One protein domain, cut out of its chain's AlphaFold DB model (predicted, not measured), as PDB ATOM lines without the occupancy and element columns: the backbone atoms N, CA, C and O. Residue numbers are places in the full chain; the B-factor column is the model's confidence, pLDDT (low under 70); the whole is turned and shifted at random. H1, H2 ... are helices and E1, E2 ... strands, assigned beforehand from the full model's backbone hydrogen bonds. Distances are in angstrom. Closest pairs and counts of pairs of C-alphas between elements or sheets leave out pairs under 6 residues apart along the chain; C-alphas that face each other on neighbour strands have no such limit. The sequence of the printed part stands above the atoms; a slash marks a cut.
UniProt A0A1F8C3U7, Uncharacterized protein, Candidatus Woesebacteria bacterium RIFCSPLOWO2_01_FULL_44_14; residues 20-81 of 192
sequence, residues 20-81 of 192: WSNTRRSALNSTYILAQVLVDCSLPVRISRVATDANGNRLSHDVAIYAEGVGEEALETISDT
ATOM      1  N   TRP A  20     120.412 -55.000 -57.438       54.44
ATOM      2  CA  TRP A  20     121.867 -55.177 -57.253       54.44
ATOM      3  C   TRP A  20     122.201 -55.862 -55.920       54.44
ATOM      4  O   TRP A  20     123.090 -55.449 -55.172       54.44
ATOM      5  N   SER A  21     121.455 -56.894 -55.555       54.75
ATOM      6  CA  SER A  21     121.623 -57.550 -54.260       54.75
ATOM      7  C   SER A  21     122.183 -58.935 -54.456       54.75
ATOM      8  O   SER A  21     121.500 -59.896 -54.801       54.75
ATOM      9  N   ASN A  22     123.482 -58.990 -54.251       60.47
ATOM     10  CA  ASN A  22     124.179 -59.871 -53.322       60.47
ATOM     11  C   ASN A  22     125.649 -59.525 -53.532       60.47
ATOM     12  O   ASN A  22     126.458 -60.318 -54.012       60.47
ATOM     13  N   THR A  23     125.966 -58.251 -53.285       73.50
ATOM     14  CA  THR A  23     127.282 -57.711 -53.590       73.50
ATOM     15  C   THR A  23     128.192 -58.008 -52.423       73.50
ATOM     16  O   THR A  23     127.956 -57.565 -51.297       73.50
ATOM     17  N   ARG A  24     129.267 -58.748 -52.679       80.19
ATOM     18  CA  ARG A  24     130.225 -59.085 -51.634       80.19
ATOM     19  C   ARG A  24     130.832 -57.814 -51.046       80.19
ATOM     20  O   ARG A  24     131.417 -57.008 -51.769       80.19
ATOM     21  N   ARG A  25     130.790 -57.680 -49.719       82.25
ATOM     22  CA  ARG A  25     131.417 -56.587 -48.963       82.25
ATOM     23  C   ARG A  25     132.940 -56.726 -48.976       82.25
ATOM     24  O   ARG A  25     133.559 -57.135 -47.994       82.25
ATOM     25  N   SER A  26     133.548 -56.414 -50.110       83.94
ATOM     26  CA  SER A  26     134.978 -56.563 -50.356       83.94
ATOM     27  C   SER A  26     135.567 -55.249 -50.833       83.94
ATOM     28  O   SER A  26     135.033 -54.615 -51.734       83.94
ATOM     29  N   ALA A  27     136.738 -54.894 -50.302       84.00
ATOM     30  CA  ALA A  27     137.515 -53.747 -50.770       84.00
ATOM     31  C   ALA A  27     138.119 -53.946 -52.178       84.00
ATOM     32  O   ALA A  27     138.913 -53.121 -52.620       84.00
ATOM     33  N   LEU A  28     137.798 -55.061 -52.842       84.94
ATOM     34  CA  LEU A  28     138.137 -55.353 -54.233       84.94
ATOM     35  C   LEU A  28     136.889 -55.548 -55.108       84.94
ATOM     36  O   LEU A  28     137.049 -55.802 -56.289       84.94
ATOM     37  N   ASN A  29     135.669 -55.511 -54.557       85.06
ATOM     38  CA  ASN A  29     134.463 -55.675 -55.370       85.06
ATOM     39  C   ASN A  29     134.104 -54.324 -56.003       85.06
ATOM     40  O   ASN A  29     133.757 -53.385 -55.287       85.06
ATOM     41  N   SER A  30     134.212 -54.233 -57.327       88.38
ATOM     42  CA  SER A  30     134.073 -52.965 -58.050       88.38
ATOM     43  C   SER A  30     132.666 -52.369 -57.945       88.38
ATOM     44  O   SER A  30     132.557 -51.164 -57.755       88.38
ATOM     45  N   THR A  31     131.599 -53.179 -57.943       88.00
ATOM     46  CA  THR A  31     130.217 -52.700 -57.727       88.00
ATOM     47  C   THR A  31     130.048 -52.064 -56.350       88.00
ATOM     48  O   THR A  31     129.468 -50.990 -56.213       88.00
ATOM     49  N   TYR A  32     130.580 -52.711 -55.309       89.69
ATOM     50  CA  TYR A  32     130.535 -52.191 -53.947       89.69
ATOM     51  C   TYR A  32     131.291 -50.868 -53.840       89.69
ATOM     52  O   TYR A  32     130.791 -49.928 -53.229       89.69
ATOM     53  N   ILE A  33     132.474 -50.784 -54.452       93.31
ATOM     54  CA  ILE A  33     133.285 -49.566 -54.440       93.31
ATOM     55  C   ILE A  33     132.601 -48.450 -55.236       93.31
ATOM     56  O   ILE A  33     132.529 -47.341 -54.719       93.31
ATOM     57  N   LEU A  34     132.044 -48.731 -56.421       93.69
ATOM     58  CA  LEU A  34     131.262 -47.757 -57.188       93.69
ATOM     59  C   LEU A  34     130.126 -47.195 -56.332       93.69
ATOM     60  O   LEU A  34     130.028 -45.985 -56.174       93.69
ATOM     61  N   ALA A  35     129.321 -48.055 -55.707       93.38
ATOM     62  CA  ALA A  35     128.232 -47.599 -54.850       93.38
ATOM     63  C   ALA A  35     128.728 -46.718 -53.690       93.38
ATOM     64  O   ALA A  35     128.060 -45.752 -53.335       93.38
ATOM     65  N   GLN A  36     129.896 -47.015 -53.108       95.44
ATOM     66  CA  GLN A  36     130.499 -46.153 -52.086       95.44
ATOM     67  C   GLN A  36     130.907 -44.790 -52.656       95.44
ATOM     68  O   GLN A  36     130.609 -43.778 -52.034       95.44
ATOM     69  N   VAL A  37     131.541 -44.759 -53.829       97.12
ATOM     70  CA  VAL A  37     131.941 -43.507 -54.489       97.12
ATOM     71  C   VAL A  37     130.713 -42.662 -54.835       97.12
ATOM     72  O   VAL A  37     130.690 -41.476 -54.535       97.12
ATOM     73  N   LEU A  38     129.641 -43.265 -55.356       96.06
ATOM     74  CA  LEU A  38     128.400 -42.542 -55.653       96.06
ATOM     75  C   LEU A  38     127.711 -41.993 -54.390       96.06
ATOM     76  O   LEU A  38     127.165 -40.890 -54.422       96.06
ATOM     77  N   VAL A  39     127.772 -42.724 -53.268       96.31
ATOM     78  CA  VAL A  39     127.349 -42.209 -51.951       96.31
ATOM     79  C   VAL A  39     128.195 -41.000 -51.545       96.31
ATOM     80  O   VAL A  39     127.643 -40.002 -51.082       96.31
ATOM     81  N   ASP A  40     129.515 -41.065 -51.732       97.31
ATOM     82  CA  ASP A  40     130.432 -39.962 -51.419       97.31
ATOM     83  C   ASP A  40     130.153 -38.726 -52.305       97.31
ATOM     84  O   ASP A  40     130.261 -37.591 -51.838       97.31
ATOM     85  N   CYS A  41     129.678 -38.930 -53.539       95.94
ATOM     86  CA  CYS A  41     129.176 -37.886 -54.444       95.94
ATOM     87  C   CYS A  41     127.772 -37.358 -54.080       95.94
ATOM     88  O   CYS A  41     127.201 -36.567 -54.828       95.94
ATOM     89  N   SER A  42     127.203 -37.765 -52.939       95.56
ATOM     90  CA  SER A  42     125.862 -37.370 -52.475       95.56
ATOM     91  C   SER A  42     124.717 -37.759 -53.421       95.56
ATOM     92  O   SER A  42     123.651 -37.140 -53.389       95.56
ATOM     93  N   LEU A  43     124.905 -38.793 -54.247       94.00
ATOM     94  CA  LEU A  43     123.818 -39.352 -55.048       94.00
ATOM     95  C   LEU A  43     122.874 -40.194 -54.175       94.00
ATOM     96  O   LEU A  43     123.297 -40.724 -53.142       94.00
ATOM     97  N   PRO A  44     121.599 -40.356 -54.578       92.31
ATOM     98  CA  PRO A  44     120.609 -41.187 -53.886       92.31
ATOM     99  C   PRO A  44     120.908 -42.690 -54.045       92.31
ATOM    100  O   PRO A  44     120.157 -43.443 -54.659       92.31
ATOM    101  N   VAL A  45     122.025 -43.126 -53.460       92.12
ATOM    102  CA  VAL A  45     122.471 -44.514 -53.335       92.12
ATOM    103  C   VAL A  45     122.556 -44.847 -51.845       92.12
ATOM    104  O   VAL A  45     122.994 -44.045 -51.022       92.12
ATOM    105  N   ARG A  46     122.121 -46.043 -51.453       90.69
ATOM    106  CA  ARG A  46     122.133 -46.523 -50.071       90.69
ATOM    107  C   ARG A  46     122.673 -47.940 -50.009       90.69
ATOM    108  O   ARG A  46     122.150 -48.855 -50.633       90.69
ATOM    109  N   ILE A  47     123.662 -48.139 -49.145       90.62
ATOM    110  CA  ILE A  47     124.274 -49.443 -48.900       90.62
ATOM    111  C   ILE A  47     123.767 -49.996 -47.565       90.62
ATOM    112  O   ILE A  47     124.102 -49.494 -46.489       90.62
ATOM    113  N   SER A  48     122.971 -51.062 -47.615       86.00
ATOM    114  CA  SER A  48     122.555 -51.817 -46.434       86.00
ATOM    115  C   SER A  48     123.605 -52.860 -46.067       86.00
ATOM    116  O   SER A  48     123.956 -53.720 -46.869       86.00
ATOM    117  N   ARG A  49     124.044 -52.856 -44.803       76.00
ATOM    118  CA  ARG A  49     124.951 -53.886 -44.255       76.00
ATOM    119  C   ARG A  49     124.315 -55.275 -44.129       76.00
ATOM    120  O   ARG A  49     124.988 -56.197 -43.679       76.00
ATOM    121  N   VAL A  50     123.028 -55.400 -44.438       77.44
ATOM    122  CA  VAL A  50     122.288 -56.658 -44.401       77.44
ATOM    123  C   VAL A  50     121.754 -56.918 -45.802       77.44
ATOM    124  O   VAL A  50     120.866 -56.195 -46.252       77.44
ATOM    125  N   ALA A  51     122.307 -57.937 -46.457       80.44
ATOM    126  CA  ALA A  51     121.715 -58.585 -47.622       80.44
ATOM    127  C   ALA A  51     120.950 -59.843 -47.187       80.44
ATOM    128  O   ALA A  51     121.307 -60.479 -46.186       80.44
ATOM    129  N   THR A  52     119.910 -60.200 -47.937       77.62
ATOM    130  CA  THR A  52     119.126 -61.420 -47.721       77.62
ATOM    131  C   THR A  52     118.962 -62.195 -49.019       77.62
ATOM    132  O   THR A  52     118.757 -61.588 -50.068       77.62
ATOM    133  N   ASP A  53     119.020 -63.524 -48.947       75.69
ATOM    134  CA  ASP A  53     118.686 -64.390 -50.080       75.69
ATOM    135  C   ASP A  53     117.172 -64.384 -50.388       75.69
ATOM    136  O   ASP A  53     116.370 -63.778 -49.672       75.69
ATOM    137  N   ALA A  54     116.765 -65.106 -51.438       71.88
ATOM    138  CA  ALA A  54     115.361 -65.241 -51.842       71.88
ATOM    139  C   ALA A  54     114.449 -65.869 -50.764       71.88
ATOM    140  O   ALA A  54     113.228 -65.762 -50.852       71.88
ATOM    141  N   ASN A  55     115.024 -66.511 -49.744       75.56
ATOM    142  CA  ASN A  55     114.307 -67.115 -48.622       75.56
ATOM    143  C   ASN A  55     114.309 -66.212 -47.372       75.56
ATOM    144  O   ASN A  55     113.816 -66.619 -46.320       75.56
ATOM    145  N   GLY A  56     114.875 -65.002 -47.455       75.56
ATOM    146  CA  GLY A  56     114.990 -64.062 -46.341       75.56
ATOM    147  C   GLY A  56     116.149 -64.350 -45.379       75.56
ATOM    148  O   GLY A  56     116.248 -63.705 -44.332       75.56
ATOM    149  N   ASN A  57     117.047 -65.288 -45.700       79.75
ATOM    150  CA  ASN A  57     118.209 -65.577 -44.861       79.75
ATOM    151  C   ASN A  57     119.280 -64.507 -45.042       79.75
ATOM    152  O   ASN A  57     119.625 -64.140 -46.161       79.75
ATOM    153  N   ARG A  58     119.870 -64.052 -43.934       80.88
ATOM    154  CA  ARG A  58     120.947 -63.056 -43.965       80.88
ATOM    155  C   ARG A  58     122.217 -63.617 -44.599       80.88
ATOM    156  O   ARG A  58     122.737 -64.641 -44.156       80.88
ATOM    157  N   LEU A  59     122.780 -62.864 -45.535       77.31
ATOM    158  CA  LEU A  59     124.079 -63.134 -46.138       77.31
ATOM    159  C   LEU A  59     125.152 -62.343 -45.386       77.31
ATOM    160  O   LEU A  59     125.239 -61.122 -45.470       77.31
ATOM    161  N   SER A  60     125.965 -63.042 -44.597       77.00
ATOM    162  CA  SER A  60     126.898 -62.435 -43.633       77.00
ATOM    163  C   SER A  60     128.072 -61.666 -44.251       77.00
ATOM    164  O   SER A  60     128.741 -60.913 -43.544       77.00
ATOM    165  N   HIS A  61     128.326 -61.850 -45.546       81.00
ATOM    166  CA  HIS A  61     129.454 -61.247 -46.256       81.00
ATOM    167  C   HIS A  61     129.025 -60.288 -47.365       81.00
ATOM    168  O   HIS A  61     129.897 -59.682 -47.990       81.00
ATOM    169  N   ASP A  62     127.720 -60.122 -47.570       84.12
ATOM    170  CA  ASP A  62     127.170 -59.371 -48.690       84.12
ATOM    171  C   ASP A  62     126.407 -58.145 -48.185       84.12
ATOM    172  O   ASP A  62     125.958 -58.076 -47.036       84.12
ATOM    173  N   VAL A  63     126.293 -57.150 -49.054       85.25
ATOM    174  CA  VAL A  63     125.495 -55.944 -48.847       85.25
ATOM    175  C   VAL A  63     124.409 -55.860 -49.906       85.25
ATOM    176  O   VAL A  63     124.547 -56.418 -50.996       85.25
ATOM    177  N   ALA A  64     123.333 -55.158 -49.569       85.06
ATOM    178  CA  ALA A  64     122.321 -54.770 -50.539       85.06
ATOM    179  C   ALA A  64     122.538 -53.302 -50.912       85.06
ATOM    180  O   ALA A  64     122.665 -52.447 -50.027       85.06
ATOM    181  N   ILE A  65     122.614 -53.028 -52.211       87.12
ATOM    182  CA  ILE A  65     122.763 -51.685 -52.772       87.12
ATOM    183  C   ILE A  65     121.396 -51.274 -53.316       87.12
ATOM    184  O   ILE A  65     120.788 -52.004 -54.091       87.12
ATOM    185  N   TYR A  66     120.915 -50.120 -52.874       86.25
ATOM    186  CA  TYR A  66     119.670 -49.510 -53.326       86.25
ATOM    187  C   TYR A  66     120.005 -48.172 -53.965       86.25
ATOM    188  O   TYR A  66     120.804 -47.427 -53.399       86.25
ATOM    189  N   ALA A  67     119.387 -47.845 -55.088       87.50
ATOM    190  CA  ALA A  67     119.519 -46.540 -55.713       87.50
ATOM    191  C   ALA A  67     118.180 -46.115 -56.311       87.50
ATOM    192  O   ALA A  67     117.336 -46.966 -56.580       87.50
ATOM    193  N   GLU A  68     117.975 -44.809 -56.459       86.81
ATOM    194  CA  GLU A  68     116.750 -44.246 -57.031       86.81
ATOM    195  C   GLU A  68     117.091 -43.069 -57.950       86.81
ATOM    196  O   GLU A  68     118.012 -42.297 -57.669       86.81
ATOM    197  N   GLY A  69     116.336 -42.892 -59.036       88.69
ATOM    198  CA  GLY A  69     116.481 -41.741 -59.931       88.69
ATOM    199  C   GLY A  69     117.911 -41.596 -60.460       88.69
ATOM    200  O   GLY A  69     118.481 -42.543 -60.990       88.69
ATOM    201  N   VAL A  70     118.523 -40.427 -60.262       90.75
ATOM    202  CA  VAL A  70     119.881 -40.143 -60.763       90.75
ATOM    203  C   VAL A  70     120.962 -41.074 -60.189       90.75
ATOM    204  O   VAL A  70     121.995 -41.279 -60.816       90.75
ATOM    205  N   GLY A  71     120.744 -41.661 -59.005       90.44
ATOM    206  CA  GLY A  71     121.676 -42.637 -58.433       90.44
ATOM    207  C   GLY A  71     121.620 -43.992 -59.139       90.44
ATOM    208  O   GLY A  71     122.645 -44.655 -59.267       90.44
ATOM    209  N   GLU A  72     120.434 -44.393 -59.599       89.88
ATOM    210  CA  GLU A  72     120.219 -45.616 -60.378       89.88
ATOM    211  C   GLU A  72     120.812 -45.455 -61.780       89.88
ATOM    212  O   GLU A  72     121.646 -46.263 -62.180       89.88
ATOM    213  N   GLU A  73     120.510 -44.343 -62.458       91.25
ATOM    214  CA  GLU A  73     121.092 -44.029 -63.770       91.25
ATOM    215  C   GLU A  73     122.623 -43.957 -63.720       91.25
ATOM    216  O   GLU A  73     123.294 -44.465 -64.619       91.25
ATOM    217  N   ALA A  74     123.194 -43.375 -62.659       92.69
ATOM    218  CA  ALA A  74     124.640 -43.344 -62.482       92.69
ATOM    219  C   ALA A  74     125.234 -44.739 -62.257       92.69
ATOM    220  O   ALA A  74     126.278 -45.047 -62.831       92.69
ATOM    221  N   LEU A  75     124.587 -45.596 -61.457       90.06
ATOM    222  CA  LEU A  75     125.038 -46.978 -61.279       90.06
ATOM    223  C   LEU A  75     125.038 -47.743 -62.603       90.06
ATOM    224  O   LEU A  75     126.031 -48.406 -62.899       90.06
ATOM    225  N   GLU A  76     123.967 -47.646 -63.390       88.88
ATOM    226  CA  GLU A  76     123.844 -48.339 -64.677       88.88
ATOM    227  C   GLU A  76     124.855 -47.813 -65.696       88.88
ATOM    228  O   GLU A  76     125.712 -48.559 -66.168       88.88
ATOM    229  N   THR A  77     124.821 -46.506 -65.961       91.25
ATOM    230  CA  THR A  77     125.641 -45.873 -67.002       91.25
ATOM    231  C   THR A  77     127.128 -46.079 -66.746       91.25
ATOM    232  O   THR A  77     127.881 -46.415 -67.658       91.25
ATOM    233  N   ILE A  78     127.567 -45.918 -65.495       94.12
ATOM    234  CA  ILE A  78     128.982 -46.058 -65.148       94.12
ATOM    235  C   ILE A  78     129.398 -47.533 -65.176       94.12
ATOM    236  O   ILE A  78     130.505 -47.831 -65.622       94.12
ATOM    237  N   SER A  79     128.531 -48.469 -64.768       89.00
ATOM    238  CA  SER A  79     128.804 -49.918 -64.864       89.00
ATOM    239  C   SER A  79     128.989 -50.395 -66.305       89.00
ATOM    240  O   SER A  79     129.816 -51.276 -66.556       89.00
ATOM    241  N   ASP A  80     128.287 -49.766 -67.245       89.00
ATOM    242  CA  ASP A  80     128.360 -50.076 -68.673       89.00
ATOM    243  C   ASP A  80     129.562 -49.437 -69.386       89.00
ATOM    244  O   ASP A  80     129.834 -49.761 -70.545       89.00
ATOM    245  N   THR A  81     130.342 -48.589 -68.705       92.88
ATOM    246  CA  THR A  81     131.608 -48.090 -69.265       92.88
ATOM    247  C   THR A  81     132.581 -49.245 -69.526       92.88
ATOM    248  O   THR A  81     132.621 -50.206 -68.743       92.88
TER     249      THR A  81
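This is residues 20 to 81 of the 192 residues of an uncharacterized protein of Candidatus Woesebacteria bacterium RIFCSPLOWO2_01_FULL_44_14 (UniProt A0A1F8C3U7). A small antiparallel sheet of three strands, E1, E3 and E2, has the helix H1 packed slantwise over one face, while its other face has no named helix on it. A second helix, H2, lies next to H1 on the same face but beside the strands, and the long loop of residues 49 to 61 between E2 and E3 reaches away from the two helices. The printed part has 62 residues with two named helices and three named strands, in the order E1, H1, E2, E3, H2 along the chain; the sheet runs E1, E3, E2, and the class is mixed, helices and strands. The whole is compact, with a radius of gyration of the C-alphas of 11.5 A, and its rounded outline spans 30 by 24 by 20 A.

The inner strand of the sheet is E3, residues 62 to 67, and its edge strands are E1, residues 20 to 24, and E2, residues 45 to 48. E2 and E3 form a hairpin; they are antiparallel, with 153 degrees between their directions. Across this pair N 46 and O 66 are 2.7 A apart and N 48 and O 64 are 2.8 A apart, both within hydrogen-bond range. E1 and E3 are antiparallel too, at 146 degrees, with N 63 and O 23 within hydrogen-bond range at 2.8 A and N 23 and O 63 at 3.3 A. E1 and E2 are apart. H1, residues 30 to 40, is on the sheet at a height of 8.7 A over it. It lies over E3 and E2 and runs slantwise to the strands, its line and that of E3 standing at 49 degrees on the local plane. The closest C-alphas of H1 and E2 are those of Val 39 and Val 45, 5.6 A apart, and those of H1 and E3 are Ala 35 and Ile 65, 7.1 A apart. E1, H1 and E2 make a split strand-helix-strand unit, two strands running the same way with a helix between them along the chain and E3 between them in the sheet; its crossover is right-handed. H2, residues 70 to 79, is on the same face at a height of 6.8 A, beside the strands and over none of them. With H1 and H2 on one face, the sheet and the helices form two layers. The closest C-alphas of H2 and E2 are those of Gly 71 and Val 45, 5.5 A apart. H1 and H2 touch, the closest C-alphas being those of Ala 35 and Leu 75 at 7.2 A, and run opposite ways at a shallow tilt of 34 degrees, only just short of steep. In H1 and H2 every O i to N i+4 pair is within hydrogen-bond range.

E3 is the longest strand, 16.5 A from C-alpha 62 to C-alpha 67 at (119.519, -46.540, -55.713). E1 is 10.8 A long and begins at C-alpha 20, (121.867, -55.177, -57.253); E2 is 10.0 A long. H1 is 15.0 A long, and H2 is 13.9 A long and ends at C-alpha 79, (128.804, -49.918, -64.864).

The two C-alphas farthest apart are those of Cys 41 and Asn 55, 33.3 A. The printed part has no cut. The link from E2 to E3, 13 residues, is long, and within it residues 51 to 52 pair with residues 58 to 59, antiparallel; the other links are tight. The mean pLDDT of the printed part is 85.4, and residues 20 to 22 are under 70.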